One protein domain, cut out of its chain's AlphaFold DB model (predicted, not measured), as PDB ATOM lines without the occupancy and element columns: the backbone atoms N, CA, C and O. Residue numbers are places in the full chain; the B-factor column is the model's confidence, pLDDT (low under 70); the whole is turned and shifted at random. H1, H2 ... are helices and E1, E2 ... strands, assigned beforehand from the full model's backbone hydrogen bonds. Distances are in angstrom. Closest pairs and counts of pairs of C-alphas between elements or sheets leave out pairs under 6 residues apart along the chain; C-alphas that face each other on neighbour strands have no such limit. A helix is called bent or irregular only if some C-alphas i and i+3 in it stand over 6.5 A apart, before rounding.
ATOM      1  N   ASP A  53       6.188  65.042 263.500       92.12
ATOM      2  CA  ASP A  53       7.371  64.553 262.769       92.12
ATOM      3  C   ASP A  53       8.110  63.450 263.541       92.12
ATOM      4  O   ASP A  53       8.416  62.395 262.999       92.12
ATOM      5  N   GLN A  54       8.302  63.620 264.857       89.62
ATOM      6  CA  GLN A  54       8.931  62.594 265.695       89.62
ATOM      7  C   GLN A  54       8.136  61.284 265.733       89.62
ATOM      8  O   GLN A  54       8.727  60.218 265.907       89.62
ATOM      9  N   ILE A  55       6.805  61.349 265.632       90.31
ATOM     10  CA  ILE A  55       5.967  60.154 265.543       90.31
ATOM     11  C   ILE A  55       6.167  59.494 264.178       90.31
ATOM     12  O   ILE A  55       6.424  58.292 264.133       90.31
ATOM     13  N   VAL A  56       6.030  60.262 263.099       94.19
ATOM     14  CA  VAL A  56       6.033  59.750 261.722       94.19
ATOM     15  C   VAL A  56       7.406  59.194 261.352       94.19
ATOM     16  O   VAL A  56       7.501  58.013 261.014       94.19
ATOM     17  N   ASP A  57       8.472  59.971 261.545       94.44
ATOM     18  CA  ASP A  57       9.855  59.548 261.287       94.44
ATOM     19  C   ASP A  57      10.234  58.345 262.155       94.44
ATOM     20  O   ASP A  57      10.863  57.387 261.704       94.44
ATOM     21  N   GLY A  58       9.798  58.349 263.417       90.19
ATOM     22  CA  GLY A  58      10.051  57.246 264.330       90.19
ATOM     23  C   GLY A  58       9.372  55.941 263.897       90.19
ATOM     24  O   GLY A  58       9.951  54.863 264.053       90.19
ATOM     25  N   VAL A  59       8.151  56.016 263.357       90.38
ATOM     26  CA  VAL A  59       7.445  54.854 262.797       90.38
ATOM     27  C   VAL A  59       8.142  54.388 261.525       90.38
ATOM     28  O   VAL A  59       8.438  53.196 261.419       90.38
ATOM     29  N   PHE A  60       8.467  55.309 260.613       94.75
ATOM     30  CA  PHE A  60       9.224  55.029 259.395       94.75
ATOM     31  C   PHE A  60      10.507  54.250 259.708       94.75
ATOM     32  O   PHE A  60      10.721  53.153 259.186       94.75
ATOM     33  N   ASP A  61      11.335  54.762 260.620       90.88
ATOM     34  CA  ASP A  61      12.626  54.163 260.945       90.88
ATOM     35  C   ASP A  61      12.485  52.801 261.618       90.88
ATOM     36  O   ASP A  61      13.261  51.877 261.344       90.88
ATOM     37  N   LEU A  62      11.486  52.637 262.487       86.56
ATOM     38  CA  LEU A  62      11.263  51.371 263.169       86.56
ATOM     39  C   LEU A  62      10.760  50.297 262.208       86.56
ATOM     40  O   LEU A  62      11.275  49.179 262.227       86.56
ATOM     41  N   VAL A  63       9.798  50.633 261.350       86.19
ATOM     42  CA  VAL A  63       9.298  49.722 260.315       86.19
ATOM     43  C   VAL A  63      10.443  49.360 259.373       86.19
ATOM     44  O   VAL A  63      10.712  48.178 259.183       86.19
ATOM     45  N   ARG A  64      11.203  50.342 258.874       90.06
ATOM     46  CA  ARG A  64      12.351  50.119 257.983       90.06
ATOM     47  C   ARG A  64      13.423  49.214 258.598       90.06
ATOM     48  O   ARG A  64      13.964  48.355 257.908       90.06
ATOM     49  N   SER A  65      13.743  49.393 259.881       84.25
ATOM     50  CA  SER A  65      14.856  48.687 260.536       84.25
ATOM     51  C   SER A  65      14.473  47.374 261.228       84.25
ATOM     52  O   SER A  65      15.350  46.542 261.477       84.25
ATOM     53  N   GLN A  66      13.195  47.164 261.566       82.62
ATOM     54  CA  GLN A  66      12.761  46.031 262.394       82.62
ATOM     55  C   GLN A  66      11.679  45.147 261.769       82.62
ATOM     56  O   GLN A  66      11.267  44.190 262.428       82.62
ATOM     57  N   LEU A  67      11.254  45.387 260.523       76.50
ATOM     58  CA  LEU A  67      10.161  44.634 259.891       76.50
ATOM     59  C   LEU A  67      10.333  43.110 259.989       76.50
ATOM     60  O   LEU A  67       9.450  42.411 260.474       76.50
ATOM     61  N   SER A  68      11.513  42.600 259.636       74.19
ATOM     62  CA  SER A  68      11.829  41.162 259.662       74.19
ATOM     63  C   SER A  68      11.872  40.549 261.067       74.19
ATOM     64  O   SER A  68      11.808  39.330 261.235       74.19
ATOM     65  N   ARG A  69      11.980  41.384 262.107       68.69
ATOM     66  CA  ARG A  69      12.021  40.962 263.517       68.69
ATOM     67  C   ARG A  69      10.642  40.963 264.165       68.69
ATOM     68  O   ARG A  69      10.464  40.335 265.211       68.69
ATOM     69  N   ILE A  70       9.682  41.670 263.575       66.06
ATOM     70  CA  ILE A  70       8.308  41.740 264.057       66.06
ATOM     71  C   ILE A  70       7.532  40.597 263.411       66.06
ATOM     72  O   ILE A  70       7.566  40.414 262.200       66.06
ATOM     73  N   LYS A  71       6.843  39.804 264.232       59.62
ATOM     74  CA  LYS A  71       5.946  38.758 263.743       59.62
ATOM     75  C   LYS A  71       4.519  39.271 263.772       59.62
ATOM     76  O   LYS A  71       4.058  39.728 264.815       59.62
ATOM     77  N   VAL A  72       3.835  39.150 262.646       60.62
ATOM     78  CA  VAL A  72       2.415  39.454 262.490       60.62
ATOM     79  C   VAL A  72       1.695  38.196 262.032       60.62
ATOM     80  O   VAL A  72       2.311  37.262 261.524       60.62
ATOM     81  N   TYR A  73       0.391  38.137 262.253       56.84
ATOM     82  CA  TYR A  73      -0.408  37.046 261.719       56.84
ATOM     83  C   TYR A  73      -1.049  37.513 260.427       56.84
ATOM     84  O   TYR A  73      -1.817  38.469 260.451       56.84
ATOM     85  N   ALA A  74      -0.698  36.858 259.330       58.72
ATOM     86  CA  ALA A  74      -1.192  37.165 258.001       58.72
ATOM     87  C   ALA A  74      -1.377  35.856 257.233       58.72
ATOM     88  O   ALA A  74      -0.599  34.921 257.432       58.72
ATOM     89  N   ALA A  75      -2.401  35.783 256.380       57.28
ATOM     90  CA  ALA A  75      -2.673  34.610 255.539       57.28
ATOM     91  C   ALA A  75      -2.738  33.283 256.330       57.28
ATOM     92  O   ALA A  75      -2.198  32.260 255.915       57.28
ATOM     93  N   GLY A  76      -3.360  33.313 257.513       48.78
ATOM     94  CA  GLY A  76      -3.536  32.120 258.345       48.78
ATOM     95  C   GLY A  76      -2.264  31.611 259.031       48.78
ATOM     96  O   GLY A  76      -2.284  30.509 259.552       48.78
ATOM     97  N   ALA A  77      -1.166  32.375 259.057       50.06
ATOM     98  CA  ALA A  77       0.073  31.962 259.714       50.06
ATOM     99  C   ALA A  77       0.758  33.119 260.456       50.06
ATOM    100  O   ALA A  77       0.598  34.295 260.131       50.06
ATOM    101  N   LEU A  78       1.580  32.787 261.459       56.97
ATOM    102  CA  LEU A  78       2.456  33.757 262.119       56.97
ATOM    103  C   LEU A  78       3.741  33.945 261.296       56.97
ATOM    104  O   LEU A  78       4.643  33.104 261.337       56.97
ATOM    105  N   LEU A  79       3.843  35.067 260.590       59.12
ATOM    106  CA  LEU A  79       4.922  35.371 259.654       59.12
ATOM    107  C   LEU A  79       5.749  36.580 260.125       59.12
ATOM    108  O   LEU A  79       5.221  37.483 260.775       59.12
ATOM    109  N   PRO A  80       7.053  36.632 259.807       73.19
ATOM    110  CA  PRO A  80       7.802  37.886 259.796       73.19
ATOM    111  C   PRO A  80       7.071  38.959 258.967       73.19
ATOM    112  O   PRO A  80       6.526  38.648 257.905       73.19
ATOM    113  N   ALA A  81       7.018  40.201 259.451       73.75
ATOM    114  CA  ALA A  81       6.220  41.256 258.825       73.75
ATOM    115  C   ALA A  81       6.731  41.630 257.425       73.75
ATOM    116  O   ALA A  81       5.937  41.974 256.560       73.75
ATOM    117  N   ASP A  82       8.029  41.490 257.167       82.56
ATOM    118  CA  ASP A  82       8.620  41.679 255.835       82.56
ATOM    119  C   ASP A  82       8.055  40.693 254.805       82.56
ATOM    120  O   ASP A  82       7.858  41.052 253.650       82.56
ATOM    121  N   ARG A  83       7.728  39.468 255.230       80.88
ATOM    122  CA  ARG A  83       7.051  38.476 254.386       80.88
ATOM    123  C   ARG A  83       5.561  38.746 254.258       80.88
ATOM    124  O   ARG A  83       5.017  38.597 253.172       80.88
ATOM    125  N   ALA A  84       4.908  39.136 255.352       77.50
ATOM    126  CA  ALA A  84       3.480  39.451 255.343       77.50
ATOM    127  C   ALA A  84       3.156  40.634 254.414       77.50
ATOM    128  O   ALA A  84       2.123  40.633 253.755       77.50
ATOM    129  N   PHE A  85       4.061  41.611 254.336       87.69
ATOM    130  CA  PHE A  85       3.922  42.819 253.524       87.69
ATOM    131  C   PHE A  85       4.804  42.810 252.272       87.69
ATOM    132  O   PHE A  85       5.096  43.871 251.732       87.69
ATOM    133  N   ALA A  86       5.222  41.636 251.790       85.56
ATOM    134  CA  ALA A  86       6.105  41.524 250.626       85.56
ATOM    135  C   ALA A  86       5.504  42.114 249.334       85.56
ATOM    136  O   ALA A  86       6.245  42.435 248.413       85.56
ATOM    137  N   GLY A  87       4.176  42.266 249.269       83.69
ATOM    138  CA  GLY A  87       3.478  42.940 248.169       83.69
ATOM    139  C   GLY A  87       3.505  44.473 248.228       83.69
ATOM    140  O   GLY A  87       2.968  45.112 247.332       83.69
ATOM    141  N   LEU A  88       4.089  45.074 249.271       86.50
ATOM    142  CA  LEU A  88       4.312  46.517 249.353       86.50
ATOM    143  C   LEU A  88       5.746  46.846 248.932       86.50
ATOM    144  O   LEU A  88       6.689  46.430 249.600       86.50
ATOM    145  N   ASP A  89       5.908  47.678 247.902       85.44
ATOM    146  CA  ASP A  89       7.237  48.127 247.454       85.44
ATOM    147  C   ASP A  89       7.984  48.913 248.546       85.44
ATOM    148  O   ASP A  89       9.205  48.821 248.682       85.44
ATOM    149  N   ARG A  90       7.250  49.702 249.345       88.62
ATOM    150  CA  ARG A  90       7.794  50.572 250.402       88.62
ATOM    151  C   ARG A  90       6.922  50.515 251.661       88.62
ATOM    152  O   ARG A  90       6.160  51.440 251.935       88.62
ATOM    153  N   PRO A  91       7.007  49.430 252.457       88.62
ATOM    154  CA  PRO A  91       6.148  49.253 253.628       88.62
ATOM    155  C   PRO A  91       6.388  50.327 254.701       88.62
ATOM    156  O   PRO A  91       5.461  50.712 255.402       88.62
ATOM    157  N   HIS A  92       7.613  50.841 254.823       91.88
ATOM    158  CA  HIS A  92       7.949  51.918 255.760       91.88
ATOM    159  C   HIS A  92       7.250  53.237 255.421       91.88
ATOM    160  O   HIS A  92       6.689  53.839 256.333       91.88
ATOM    161  N   ASP A  93       7.212  53.621 254.142       92.44
ATOM    162  CA  ASP A  93       6.444  54.783 253.673       92.44
ATOM    163  C   ASP A  93       4.958  54.569 253.964       92.44
ATOM    164  O   ASP A  93       4.336  55.364 254.655       92.44
ATOM    165  N   PHE A  94       4.418  53.416 253.554       92.19
ATOM    166  CA  PHE A  94       3.000  53.091 253.712       92.19
ATOM    167  C   PHE A  94       2.498  53.230 255.158       92.19
ATOM    168  O   PHE A  94       1.440  53.810 255.407       92.19
ATOM    169  N   PHE A  95       3.237  52.691 256.134       91.75
ATOM    170  CA  PHE A  95       2.832  52.773 257.540       91.75
ATOM    171  C   PHE A  95       3.116  54.147 258.168       91.75
ATOM    172  O   PHE A  95       2.392  54.539 259.082       91.75
ATOM    173  N   ALA A  96       4.123  54.888 257.695       92.62
ATOM    174  CA  ALA A  96       4.385  56.257 258.142       92.62
ATOM    175  C   ALA A  96       3.307  57.230 257.629       92.62
ATOM    176  O   ALA A  96       2.709  57.954 258.429       92.62
ATOM    177  N   ASP A  97       2.970  57.150 256.340       93.25
ATOM    178  CA  ASP A  97       1.881  57.899 255.700       93.25
ATOM    179  C   ASP A  97       0.542  57.616 256.386       93.25
ATOM    180  O   ASP A  97      -0.256  58.517 256.646       93.25
ATOM    181  N   GLY A  98       0.318  56.361 256.774       89.88
ATOM    182  CA  GLY A  98      -0.845  55.953 257.548       89.88
ATOM    183  C   GLY A  98      -0.988  56.644 258.902       89.88
ATOM    184  O   GLY A  98      -2.095  56.955 259.352       89.88
ATOM    185  N   VAL A  99       0.132  56.899 259.578       91.38
ATOM    186  CA  VAL A  99       0.146  57.634 260.848       91.38
ATOM    187  C   VAL A  99      -0.025  59.128 260.609       91.38
ATOM    188  O   VAL A  99      -0.763  59.771 261.358       91.38
ATOM    189  N   GLN A 100       0.577  59.665 259.548       94.00
ATOM    190  CA  GLN A 100       0.362  61.044 259.121       94.00
ATOM    191  C   GLN A 100      -1.127  61.305 258.839       94.00
ATOM    192  O   GLN A 100      -1.702  62.233 259.407       94.00
ATOM    193  N   ALA A 101      -1.795  60.422 258.091       90.69
ATOM    194  CA  ALA A 101      -3.228  60.512 257.816       90.69
ATOM    195  C   ALA A 101      -4.073  60.533 259.103       90.69
ATOM    196  O   ALA A 101      -5.011  61.323 259.229       90.69
ATOM    197  N   GLN A 102      -3.728  59.709 260.100       87.19
ATOM    198  CA  GLN A 102      -4.408  59.718 261.401       87.19
ATOM    199  C   GLN A 102      -4.208  61.040 262.145       87.19
ATOM    200  O   GLN A 102      -5.162  61.564 262.723       87.19
ATOM    201  N   LEU A 103      -2.983  61.575 262.142       89.75
ATOM    202  CA  LEU A 103      -2.654  62.855 262.771       89.75
ATOM    203  C   LEU A 103      -3.381  64.020 262.095       89.75
ATOM    204  O   LEU A 103      -3.875  64.911 262.786       89.75
ATOM    205  N   ASP A 104      -3.499  64.008 260.773       89.88
ATOM    206  CA  ASP A 104      -4.208  65.054 260.040       89.88
ATOM    207  C   ASP A 104      -5.719  64.966 260.240       89.88
ATOM    208  O   ASP A 104      -6.369  65.985 260.484       89.88
ATOM    209  N   HIS A 105      -6.275  63.754 260.283       82.12
ATOM    210  CA  HIS A 105      -7.691  63.559 260.574       82.12
ATOM    211  C   HIS A 105      -8.080  64.098 261.956       82.12
ATOM    212  O   HIS A 105      -9.058  64.835 262.069       82.12
ATOM    213  N   VAL A 106      -7.303  63.829 263.012       76.75
ATOM    214  CA  VAL A 106      -7.633  64.341 264.360       76.75
ATOM    215  C   VAL A 106      -7.528  65.865 264.481       76.75
ATOM    216  O   VAL A 106      -8.156  66.440 265.372       76.75
ATOM    217  N   LYS A 107      -6.770  66.540 263.605       82.31
ATOM    218  CA  LYS A 107      -6.706  68.014 263.562       82.31
ATOM    219  C   LYS A 107      -8.012  68.624 263.055       82.31
ATOM    220  O   LYS A 107      -8.363  69.723 263.479       82.31
ATOM    221  N   THR A 108      -8.772  67.902 262.227       79.25
ATOM    222  CA  THR A 108     -10.080  68.367 261.724       79.25
ATOM    223  C   THR A 108     -11.125  68.535 262.831       79.25
ATOM    224  O   THR A 108     -12.092  69.272 262.659       79.25
ATOM    225  N   PHE A 109     -10.909  67.934 264.008       69.56
ATOM    226  CA  PHE A 109     -11.821  68.020 265.154       69.56
ATOM    227  C   PHE A 109     -11.758  69.359 265.910       69.56
ATOM    228  O   PHE A 109     -12.435  69.513 266.927       69.56
ATOM    229  N   GLY A 110     -10.922  70.313 265.479       66.88
ATOM    230  CA  GLY A 110     -10.805  71.632 266.116       66.88
ATOM    231  C   GLY A 110     -10.195  71.600 267.524       66.88
ATOM    232  O   GLY A 110     -10.375  72.528 268.311       66.88
ATOM    233  N   LEU A 111      -9.487  70.521 267.871       70.75
ATOM    234  CA  LEU A 111      -8.839  70.355 269.171       70.75
ATOM    235  C   LEU A 111      -7.476  71.066 269.211       70.75
ATOM    236  O   LEU A 111      -6.785  71.120 268.192       70.75
ATOM    237  N   PRO A 112      -7.009  71.524 270.392       74.62
ATOM    238  CA  PRO A 112      -5.638  72.001 270.542       74.62
ATOM    239  C   PRO A 112      -4.624  70.944 270.059       74.62
ATOM    240  O   PRO A 112      -4.823  69.760 270.357       74.62
ATOM    241  N   PRO A 113      -3.503  71.322 269.411       76.62
ATOM    242  CA  PRO A 113      -2.572  70.367 268.797       76.62
ATOM    243  C   PRO A 113      -2.099  69.243 269.732       76.62
ATOM    244  O   PRO A 113      -2.045  68.075 269.353       76.62
ATOM    245  N   ALA A 114      -1.825  69.566 271.000       72.69
ATOM    246  CA  ALA A 114      -1.431  68.575 272.000       72.69
ATOM    247  C   ALA A 114      -2.562  67.591 272.367       72.69
ATOM    248  O   ALA A 114      -2.291  66.433 272.682       72.69
ATOM    249  N   ALA A 115      -3.823  68.029 272.340       65.94
ATOM    250  CA  ALA A 115      -4.984  67.174 272.582       65.94
ATOM    251  C   ALA A 115      -5.282  66.281 271.368       65.94
ATOM    252  O   ALA A 115      -5.531  65.091 271.553       65.94
ATOM    253  N   ALA A 116      -5.167  66.825 270.151       71.75
ATOM    254  CA  ALA A 116      -5.287  66.072 268.906       71.75
ATOM    255  C   ALA A 116      -4.240  64.945 268.839       71.75
ATOM    256  O   ALA A 116      -4.600  63.775 268.723       71.75
ATOM    257  N   ARG A 117      -2.953  65.246 269.078       82.75
ATOM    258  CA  ARG A 117      -1.887  64.227 269.143       82.75
ATOM    259  C   ARG A 117      -2.166  63.110 270.147       82.75
ATOM    260  O   ARG A 117      -1.907  61.944 269.862       82.75
ATOM    261  N   ARG A 118      -2.711  63.431 271.327       75.62
ATOM    262  CA  ARG A 118      -3.054  62.425 272.355       75.62
ATOM    263  C   ARG A 118      -4.155  61.463 271.908       75.62
ATOM    264  O   ARG A 118      -4.257  60.373 272.478       75.62
ATOM    265  N   LEU A 119      -4.969  61.831 270.917       70.94
ATOM    266  CA  LEU A 119      -5.945  60.914 270.337       70.94
ATOM    267  C   LEU A 119      -5.283  59.787 269.549       70.94
ATOM    268  O   LEU A 119      -5.835  58.700 269.570       70.94
ATOM    269  N   VAL A 120      -4.103  60.001 268.960       77.25
ATOM    270  CA  VAL A 120      -3.343  58.968 268.230       77.25
ATOM    271  C   VAL A 120      -2.278  58.338 269.135       77.25
ATOM    272  O   VAL A 120      -2.274  57.135 269.382       77.25
ATOM    273  N   ALA A 121      -1.415  59.165 269.730       75.81
ATOM    274  CA  ALA A 121      -0.262  58.732 270.523       75.81
ATOM    275  C   ALA A 121      -0.595  58.346 271.976       75.81
ATOM    276  O   ALA A 121       0.301  58.050 272.772       75.81
ATOM    277  N   GLY A 122      -1.875  58.369 272.350       71.19
ATOM    278  CA  GLY A 122      -2.338  58.052 273.693       71.19
ATOM    279  C   GLY A 122      -1.909  59.053 274.773       71.19
ATOM    280  O   GLY A 122      -1.310  60.099 274.527       71.19
ATOM    281  N   ASN A 123      -2.258  58.735 276.018       66.62
ATOM    282  CA  ASN A 123      -1.925  59.546 277.179       66.62
ATOM    283  C   ASN A 123      -0.478  59.314 277.619       66.62
ATOM    284  O   ASN A 123       0.058  58.212 277.537       66.62
ATOM    285  N   ASN A 124       0.112  60.335 278.243       61.47
ATOM    286  CA  ASN A 124       1.449  60.245 278.836       61.47
ATOM    287  C   ASN A 124       1.534  59.225 279.990       61.47
ATOM    288  O   ASN A 124       2.635  58.897 280.423       61.47
ATOM    289  N   ARG A 125       0.399  58.742 280.522       60.03
ATOM    290  CA  ARG A 125       0.319  57.810 281.656       60.03
ATOM    291  C   ARG A 125      -0.549  56.599 281.325       60.03
ATOM    292  O   ARG A 125      -1.670  56.753 280.849       60.03
ATOM    293  N   LEU A 126      -0.082  55.410 281.710       57.53
ATOM    294  CA  LEU A 126      -0.901  54.195 281.708       57.53
ATOM    295  C   LEU A 126      -1.958  54.284 282.821       57.53
ATOM    296  O   LEU A 126      -1.617  54.363 284.008       57.53
ATOM    297  N   THR A 127      -3.236  54.240 282.434       47.41
ATOM    298  CA  THR A 127      -4.427  54.505 283.268       47.41
ATOM    299  C   THR A 127      -4.501  53.693 284.563       47.41
ATOM    300  O   THR A 127      -5.037  54.181 285.551       47.41
ATOM    301  N   LYS A 128      -3.917  52.487 284.610       44.75
ATOM    302  CA  LYS A 128      -3.974  51.599 285.787       44.75
ATOM    303  C   LYS A 128      -2.777  51.712 286.742       44.75
ATOM    304  O   LYS A 128      -2.859  51.259 287.879       44.75
ATOM    305  N   HIS A 129      -1.658  52.295 286.304       48.19
ATOM    306  CA  HIS A 129      -0.390  52.213 287.045       48.19
ATOM    307  C   HIS A 129       0.281  53.559 287.331       48.19
ATOM    308  O   HIS A 129       1.350  53.563 287.935       48.19
ATOM    309  N   LYS A 130      -0.298  54.690 286.892       53.59
ATOM    310  CA  LYS A 130       0.318  56.035 286.979       53.59
ATOM    311  C   LYS A 130       1.746  56.105 286.393       53.59
ATOM    312  O   LYS A 130       2.469  57.062 286.648       53.59
ATOM    313  N   ARG A 131       2.163  55.108 285.602       56.31
ATOM    314  CA  ARG A 131       3.498  55.035 284.992       56.31
ATOM    315  C   ARG A 131       3.523  55.859 283.718       56.31
ATOM    316  O   ARG A 131       2.618  55.711 282.895       56.31
ATOM    317  N   MET A 132       4.546  56.697 283.576       63.06
ATOM    318  CA  MET A 132       4.773  57.458 282.353       63.06
ATOM    319  C   MET A 132       5.388  56.577 281.265       63.06
ATOM    320  O   MET A 132       6.162  55.670 281.574       63.06
ATOM    321  N   ILE A 133       5.022  56.832 280.011       67.38
ATOM    322  CA  ILE A 133       5.553  56.138 278.829       67.38
ATOM    323  C   ILE A 133       6.494  57.096 278.094       67.38
ATOM    324  O   ILE A 133       6.163  58.273 277.939       67.38
ATOM    325  N   SER A 134       7.657  56.615 277.649       72.12
ATOM    326  CA  SER A 134       8.593  57.430 276.869       72.12
ATOM    327  C   SER A 134       8.078  57.715 275.455       72.12
ATOM    328  O   SER A 134       7.141  57.077 274.977       72.12
ATOM    329  N   ALA A 135       8.681  58.694 274.774       77.19
ATOM    330  CA  ALA A 135       8.396  58.971 273.365       77.19
ATOM    331  C   ALA A 135       8.709  57.751 272.479       77.19
ATOM    332  O   ALA A 135       7.833  57.284 271.763       77.19
ATOM    333  N   GLU A 136       9.898  57.165 272.630       80.00
ATOM    334  CA  GLU A 136      10.340  55.974 271.891       80.00
ATOM    335  C   GLU A 136       9.395  54.775 272.069       80.00
ATOM    336  O   GLU A 136       8.990  54.130 271.106       80.00
ATOM    337  N   GLU A 137       8.962  54.506 273.302       76.00
ATOM    338  CA  GLU A 137       8.029  53.415 273.585       76.00
ATOM    339  C   GLU A 137       6.643  53.669 272.973       76.00
ATOM    340  O   GLU A 137       5.965  52.721 272.579       76.00
ATOM    341  N   ARG A 138       6.208  54.932 272.877       78.62
ATOM    342  CA  ARG A 138       4.958  55.288 272.187       78.62
ATOM    343  C   ARG A 138       5.080  55.087 270.685       78.62
ATOM    344  O   ARG A 138       4.228  54.406 270.129       78.62
ATOM    345  N   ILE A 139       6.143  55.600 270.067       85.62
ATOM    346  CA  ILE A 139       6.444  55.412 268.639       85.62
ATOM    347  C   ILE A 139       6.437  53.922 268.295       85.62
ATOM    348  O   ILE A 139       5.730  53.493 267.387       85.62
ATOM    349  N   ARG A 140       7.139  53.106 269.091       80.88
ATOM    350  CA  ARG A 140       7.168  51.653 268.911       80.88
ATOM    351  C   ARG A 140       5.781  51.024 268.952       80.88
ATOM    352  O   ARG A 140       5.469  50.191 268.109       80.88
ATOM    353  N   ARG A 141       4.941  51.411 269.913       78.81
ATOM    354  CA  ARG A 141       3.564  50.898 270.007       78.81
ATOM    355  C   ARG A 141       2.683  51.361 268.852       78.81
ATOM    356  O   ARG A 141       1.824  50.596 268.439       78.81
ATOM    357  N   ILE A 142       2.879  52.577 268.348       85.31
ATOM    358  CA  ILE A 142       2.170  53.076 267.164       85.31
ATOM    359  C   ILE A 142       2.565  52.236 265.944       85.31
ATOM    360  O   ILE A 142       1.684  51.727 265.262       85.31
ATOM    361  N   ALA A 143       3.862  52.003 265.722       83.56
ATOM    362  CA  ALA A 143       4.346  51.165 264.625       83.56
ATOM    363  C   ALA A 143       3.824  49.718 264.721       83.56
ATOM    364  O   ALA A 143       3.330  49.167 263.741       83.56
ATOM    365  N   GLU A 144       3.866  49.109 265.910       76.62
ATOM    366  CA  GLU A 144       3.307  47.770 266.142       76.62
ATOM    367  C   GLU A 144       1.788  47.729 265.907       76.62
ATOM    368  O   GLU A 144       1.287  46.739 265.374       76.62
ATOM    369  N   ALA A 145       1.060  48.801 266.243       76.62
ATOM    370  CA  ALA A 145      -0.355  48.926 265.920       76.62
ATOM    371  C   ALA A 145      -0.573  48.959 264.402       76.62
ATOM    372  O   ALA A 145      -1.346  48.157 263.889       76.62
ATOM    373  N   GLN A 146       0.141  49.817 263.672       84.56
ATOM    374  CA  GLN A 146       0.005  49.914 262.216       84.56
ATOM    375  C   GLN A 146       0.283  48.578 261.514       84.56
ATOM    376  O   GLN A 146      -0.512  48.135 260.689       84.56
ATOM    377  N   LEU A 147       1.354  47.884 261.908       81.00
ATOM    378  CA  LEU A 147       1.696  46.568 261.361       81.00
ATOM    379  C   LEU A 147       0.650  45.506 261.710       81.00
ATOM    380  O   LEU A 147       0.277  44.701 260.860       81.00
ATOM    381  N   ALA A 148       0.152  45.493 262.948       75.56
ATOM    382  CA  ALA A 148      -0.912  44.572 263.336       75.56
ATOM    383  C   ALA A 148      -2.195  44.831 262.535       75.56
ATOM    384  O   ALA A 148      -2.859  43.881 262.128       75.56
ATOM    385  N   ALA A 149      -2.515  46.101 262.284       74.94
ATOM    386  CA  ALA A 149      -3.689  46.484 261.523       74.94
ATOM    387  C   ALA A 149      -3.585  46.134 260.043       74.94
ATOM    388  O   ALA A 149      -4.513  45.546 259.493       74.94
ATOM    389  N   GLY A 150      -2.437  46.406 259.423       79.00
ATOM    390  CA  GLY A 150      -2.205  46.022 258.037       79.00
ATOM    391  C   GLY A 150      -2.275  44.508 257.837       79.00
ATOM    392  O   GLY A 150      -2.901  44.032 256.896       79.00
ATOM    393  N   ALA A 151      -1.681  43.730 258.743       73.69
ATOM    394  CA  ALA A 151      -1.696  42.271 258.638       73.69
ATOM    395  C   ALA A 151      -3.118  41.707 258.767       73.69
ATOM    396  O   ALA A 151      -3.481  40.747 258.083       73.69
ATOM    397  N   GLU A 152      -3.930  42.335 259.619       71.56
ATOM    398  CA  GLU A 152      -5.334  41.987 259.765       71.56
ATOM    399  C   GLU A 152      -6.126  42.290 258.490       71.56
ATOM    400  O   GLU A 152      -6.818  41.406 257.997       71.56
ATOM    401  N   MET A 153      -5.962  43.481 257.905       74.44
ATOM    402  CA  MET A 153      -6.661  43.849 256.666       74.44
ATOM    403  C   MET A 153      -6.257  42.968 255.486       74.44
ATOM    404  O   MET A 153      -7.116  42.450 254.785       74.44
ATOM    405  N   LEU A 154      -4.968  42.664 255.316       71.19
ATOM    406  CA  LEU A 154      -4.547  41.700 254.292       71.19
ATOM    407  C   LEU A 154      -5.186  40.322 254.477       71.19
ATOM    408  O   LEU A 154      -5.421  39.620 253.500       71.19
ATOM    409  N   THR A 155      -5.471  39.928 255.718       65.94
ATOM    410  CA  THR A 155      -6.132  38.651 255.999       65.94
ATOM    411  C   THR A 155      -7.640  38.715 255.738       65.94
ATOM    412  O   THR A 155      -8.199  37.715 255.300       65.94
ATOM    413  N   SER A 156      -8.304  39.848 256.001       59.28
ATOM    414  CA  SER A 156      -9.768  39.978 255.903       59.28
ATOM    415  C   SER A 156     -10.283  40.458 254.543       59.28
ATOM    416  O   SER A 156     -11.386  40.089 254.136       59.28
ATOM    417  N   SER A 157      -9.539  41.318 253.851       62.88
ATOM    418  CA  SER A 157      -9.932  41.923 252.571       62.88
ATOM    419  C   SER A 157      -8.946  41.627 251.443       62.88
ATOM    420  O   SER A 157      -9.288  41.821 250.283       62.88
ATOM    421  N   GLY A 158      -7.722  41.193 251.765       71.31
ATOM    422  CA  GLY A 158      -6.625  41.136 250.794       71.31
ATOM    423  C   GLY A 158      -6.084  42.516 250.403       71.31
ATOM    424  O   GLY A 158      -5.143  42.601 249.617       71.31
ATOM    425  N   GLU A 159      -6.630  43.595 250.971       76.62
ATOM    426  CA  GLU A 159      -6.344  44.972 250.580       76.62
ATOM    427  C   GLU A 159      -6.043  45.854 251.791       76.62
ATOM    428  O   GLU A 159      -6.720  45.818 252.816       76.62
ATOM    429  N   LEU A 160      -5.051  46.731 251.648       78.88
ATOM    430  CA  LEU A 160      -4.661  47.665 252.702       78.88
ATOM    431  C   LEU A 160      -5.276  49.064 252.552       78.88
ATOM    432  O   LEU A 160      -5.297  49.825 253.518       78.88
ATOM    433  N   ALA A 161      -5.789  49.409 251.369       77.81
ATOM    434  CA  ALA A 161      -6.333  50.736 251.073       77.81
ATOM    435  C   ALA A 161      -7.480  51.184 252.009       77.81
ATOM    436  O   ALA A 161      -7.470  52.348 252.427       77.81
ATOM    437  N   PRO A 162      -8.425  50.312 252.426       69.38
ATOM    438  CA  PRO A 162      -9.500  50.714 253.338       69.38
ATOM    439  C   PRO A 162      -8.995  51.259 254.682       69.38
ATOM    440  O   PRO A 162      -9.628  52.139 255.266       69.38
ATOM    441  N   LEU A 163      -7.826  50.792 255.140       71.06
ATOM    442  CA  LEU A 163      -7.235  51.122 256.439       71.06
ATOM    443  C   LEU A 163      -7.005  52.633 256.619       71.06
ATOM    444  O   LEU A 163      -7.206  53.160 257.712       71.06
ATOM    445  N   TYR A 164      -6.658  53.342 255.541       74.69
ATOM    446  CA  TYR A 164      -6.390  54.786 255.567       74.69
ATOM    447  C   TYR A 164      -7.472  55.641 254.899       74.69
ATOM    448  O   TYR A 164      -7.376  56.866 254.919       74.69
ATOM    449  N   GLY A 165      -8.505  55.008 254.340       72.12
ATOM    450  CA  GLY A 165      -9.705  55.672 253.838       72.12
ATOM    451  C   GLY A 165     -10.844  55.584 254.852       72.12
ATOM    452  O   GLY A 165     -10.903  56.328 255.830       72.12
ATOM    453  N   THR A 166     -11.756  54.640 254.626       64.62
ATOM    454  CA  THR A 166     -12.999  54.471 255.397       64.62
ATOM    455  C   THR A 166     -12.792  53.978 256.834       64.62
ATOM    456  O   THR A 166     -13.706  54.095 257.652       64.62
ATOM    457  N   LEU A 167     -11.611  53.446 257.172       67.88
ATOM    458  CA  LEU A 167     -11.289  52.929 258.511       67.88
ATOM    459  C   LEU A 167     -10.480  53.903 259.374       67.88
ATOM    460  O   LEU A 167     -10.179  53.593 260.529       67.88
ATOM    461  N   LEU A 168     -10.145  55.087 258.858       73.88
ATOM    462  CA  LEU A 168      -9.245  56.026 259.526       73.88
ATOM    463  C   LEU A 168      -9.684  56.417 260.959       73.88
ATOM    464  O   LEU A 168      -8.840  56.374 261.863       73.88
ATOM    465  N   PRO A 169     -10.973  56.713 261.242       66.38
ATOM    466  CA  PRO A 169     -11.427  57.026 262.603       66.38
ATOM    467  C   PRO A 169     -11.199  55.885 263.599       66.38
ATOM    468  O   PRO A 169     -10.814  56.108 264.751       66.38
ATOM    469  N   ALA A 170     -11.395  54.646 263.165       65.50
ATOM    470  CA  ALA A 170     -11.161  53.497 264.019       65.50
ATOM    471  C   ALA A 170      -9.694  53.119 264.114       65.50
ATOM    472  O   ALA A 170      -9.270  52.686 265.179       65.50
ATOM    473  N   MET A 171      -8.896  53.346 263.071       73.81
ATOM    474  CA  MET A 171      -7.444  53.222 263.151       73.81
ATOM    475  C   MET A 171      -6.861  54.132 264.232       73.81
ATOM    476  O   MET A 171      -5.973  53.705 264.973       73.81
ATOM    477  N   ILE A 172      -7.417  55.336 264.409       74.06
ATOM    478  CA  ILE A 172      -7.068  56.225 265.526       74.06
ATOM    479  C   ILE A 172      -7.440  55.573 266.863       74.06
ATOM    480  O   ILE A 172      -6.597  55.469 267.757       74.06
ATOM    481  N   GLY A 173      -8.685  55.103 267.011       65.38
ATOM    482  CA  GLY A 173      -9.157  54.438 268.232       65.38
ATOM    483  C   GLY A 173      -8.330  53.200 268.598       65.38
ATOM    484  O   GLY A 173      -7.898  53.043 269.745       65.38
ATOM    485  N   PHE A 174      -8.041  52.376 267.597       70.88
ATOM    486  CA  PHE A 174      -7.230  51.174 267.661       70.88
ATOM    487  C   PHE A 174      -5.793  51.482 268.089       70.88
ATOM    488  O   PHE A 174      -5.325  50.960 269.105       70.88
ATOM    489  N   THR A 175      -5.114  52.392 267.386       75.81
ATOM    490  CA  THR A 175      -3.743  52.823 267.697       75.81
ATOM    491  C   THR A 175      -3.666  53.393 269.110       75.81
ATOM    492  O   THR A 175      -2.820  52.994 269.915       75.81
ATOM    493  N   ARG A 176      -4.625  54.246 269.486       70.81
ATOM    494  CA  ARG A 176      -4.721  54.811 270.836       70.81
ATOM    495  C   ARG A 176      -4.896  53.739 271.907       70.81
ATOM    496  O   ARG A 176      -4.317  53.849 272.997       70.81
ATOM    497  N   GLY A 177      -5.729  52.737 271.641       60.75
ATOM    498  CA  GLY A 177      -5.951  51.585 272.512       60.75
ATOM    499  C   GLY A 177      -4.682  50.751 272.676       60.75
ATOM    500  O   GLY A 177      -4.297  50.421 273.804       60.75
ATOM    501  N   PHE A 178      -3.976  50.500 271.571       67.00
ATOM    502  CA  PHE A 178      -2.686  49.817 271.545       67.00
ATOM    503  C   PHE A 178      -1.666  50.542 272.430       67.00
ATOM    504  O   PHE A 178      -1.073  49.939 273.331       67.00
ATOM    505  N   VAL A 179      -1.526  51.859 272.267       69.81
ATOM    506  CA  VAL A 179      -0.575  52.657 273.046       69.81
ATOM    507  C   VAL A 179      -0.930  52.667 274.536       69.81
ATOM    508  O   VAL A 179      -0.080  52.358 275.377       69.81
ATOM    509  N   ASN A 180      -2.184  52.968 274.892       60.12
ATOM    510  CA  ASN A 180      -2.601  53.176 276.288       60.12
ATOM    511  C   ASN A 180      -2.806  51.898 277.098       60.12
ATOM    512  O   ASN A 180      -2.652  51.908 278.321       60.12
ATOM    513  N   ARG A 181      -3.246  50.821 276.449       55.47
ATOM    514  CA  ARG A 181      -3.697  49.600 277.127       55.47
ATOM    515  C   ARG A 181      -2.941  48.361 276.670       55.47
ATOM    516  O   ARG A 181      -3.328  47.266 277.062       55.47
ATOM    517  N   TYR A 182      -1.871  48.517 275.882       52.12
ATOM    518  CA  TYR A 182      -1.173  47.383 275.262       52.12
ATOM    519  C   TYR A 182      -2.141  46.506 274.436       52.12
ATOM    520  O   TYR A 182      -1.963  45.296 274.350       52.12
ATOM    521  N   GLY A 183      -3.207  47.105 273.886       43.28
ATOM    522  CA  GLY A 183      -4.204  46.385 273.087       43.28
ATOM    523  C   GLY A 183      -5.290  45.624 273.860       43.28
ATOM    524  O   GLY A 183      -5.869  44.694 273.307       43.28
ATOM    525  N   PHE A 184      -5.584  45.970 275.120       32.62
ATOM    526  CA  PHE A 184      -6.645  45.315 275.909       32.62
ATOM    527  C   PHE A 184      -7.929  46.162 275.925       32.62
ATOM    528  O   PHE A 184      -7.898  47.313 276.360       32.62
ATOM    529  N   GLU A 185      -9.059  45.642 275.432       35.91
ATOM    530  CA  GLU A 185      -9.952  44.792 276.245       35.91
ATOM    531  C   GLU A 185     -10.451  43.493 275.570       35.91
ATOM    532  O   GLU A 185     -10.773  42.555 276.299       35.91
TER     533      GLU A 185
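Overview. This is residues 53 to 185 of the 443 residues of an uncharacterized protein of Micromonospora sp. CNZ295 (UniProt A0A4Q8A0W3). A rounded cluster of crossed helices is built round the long helix H5, which runs through the middle with H1 and H7 packed on it at different sides. H3 runs back beside H1 and crosses H5 and H7, H4 packs on H3 and H7 at one end, and the small strand hairpin E1-E2 with the short H2 lies at the other end. The printed part has 133 residues, with seven named helices and two named strands in the order H1 E1 E2 H2 H3 H4 H5 H6 H7; the strands form one antiparallel sheet, order E1 - E2, and the class is mostly helix. The whole is compact, with a radius of gyration of the C-alphas of 14.2 A and spans of 38 by 31 by 28 A.

Along the chain. The sheet holds E1, residues 71 to 74, and E2, residues 77 to 80. H2, residues 81 to 84, follows E2. H5, residues 135 to 156, is 31.6 A long. H1, residues 53 to 69, begins at C-alpha 53 (7.371, 64.553, 262.769) and is 24.1 A long; it has a kink of 40 degrees near residue 63 and is irregular, with C-alphas 65 and 68 8.2 A apart. H3, residues 91 to 107, is 24.8 A long, and H4 is residues 113 to 121, 12.0 A. H6 is residues 161 to 164. H7, residues 168 to 181, is 19.5 A long and ends at C-alpha 181 (-3.697, 49.600, 277.127).

Arrangement. E1 and E2 form a hairpin; N 72 and O 79 are 2.9 A apart, within hydrogen-bond range. The closest C-alphas of E1 and H5 are those of Ala 74 and Ala 151, 5.2 A. H2 touches H1 residues 67 to 69, closest at Ser 68 and Asp 82, 5.0 A between C-alphas. H5 is the hub, touching the six other helices. Its residues 136 to 143 touch H1 at a steep tilt of 60 degrees, the same way, with C-alphas 59 and 143 closest at 5.2 A. H7 touches H5 at a steep tilt of 51 degrees, opposite ways; C-alphas 141 and 179 are closest, 5.4 A. H1 and H3 touch at a shallow tilt of 32 degrees, only just short of steep, opposite ways; C-alphas 60 and 92 are closest, 5.0 A. H3 and H4 form a helical hairpin. H6 only just touches H3, with 3 pairs of C-alphas within 8 A, the closest those of Gly 98 and Tyr 164, 6.0 A. H1 and H7 are apart. Every O i to N i+4 pair is within hydrogen-bond range in H3, H5 and H7, against 11 of 13 in H1 and 4 of 5 in H4; H2 and H6 are too short for such a pair.

Size, cuts and confidence. The farthest C-alphas, those of Ala 77 and Pro 112, are 41.9 A apart. The printed part has no cut. The link from H4 to H5, residues 122 to 134, is long. Mean pLDDT of the printed part is 74.2; residues under 70 include 69 to 79, 123 to 133 and 177 to 185.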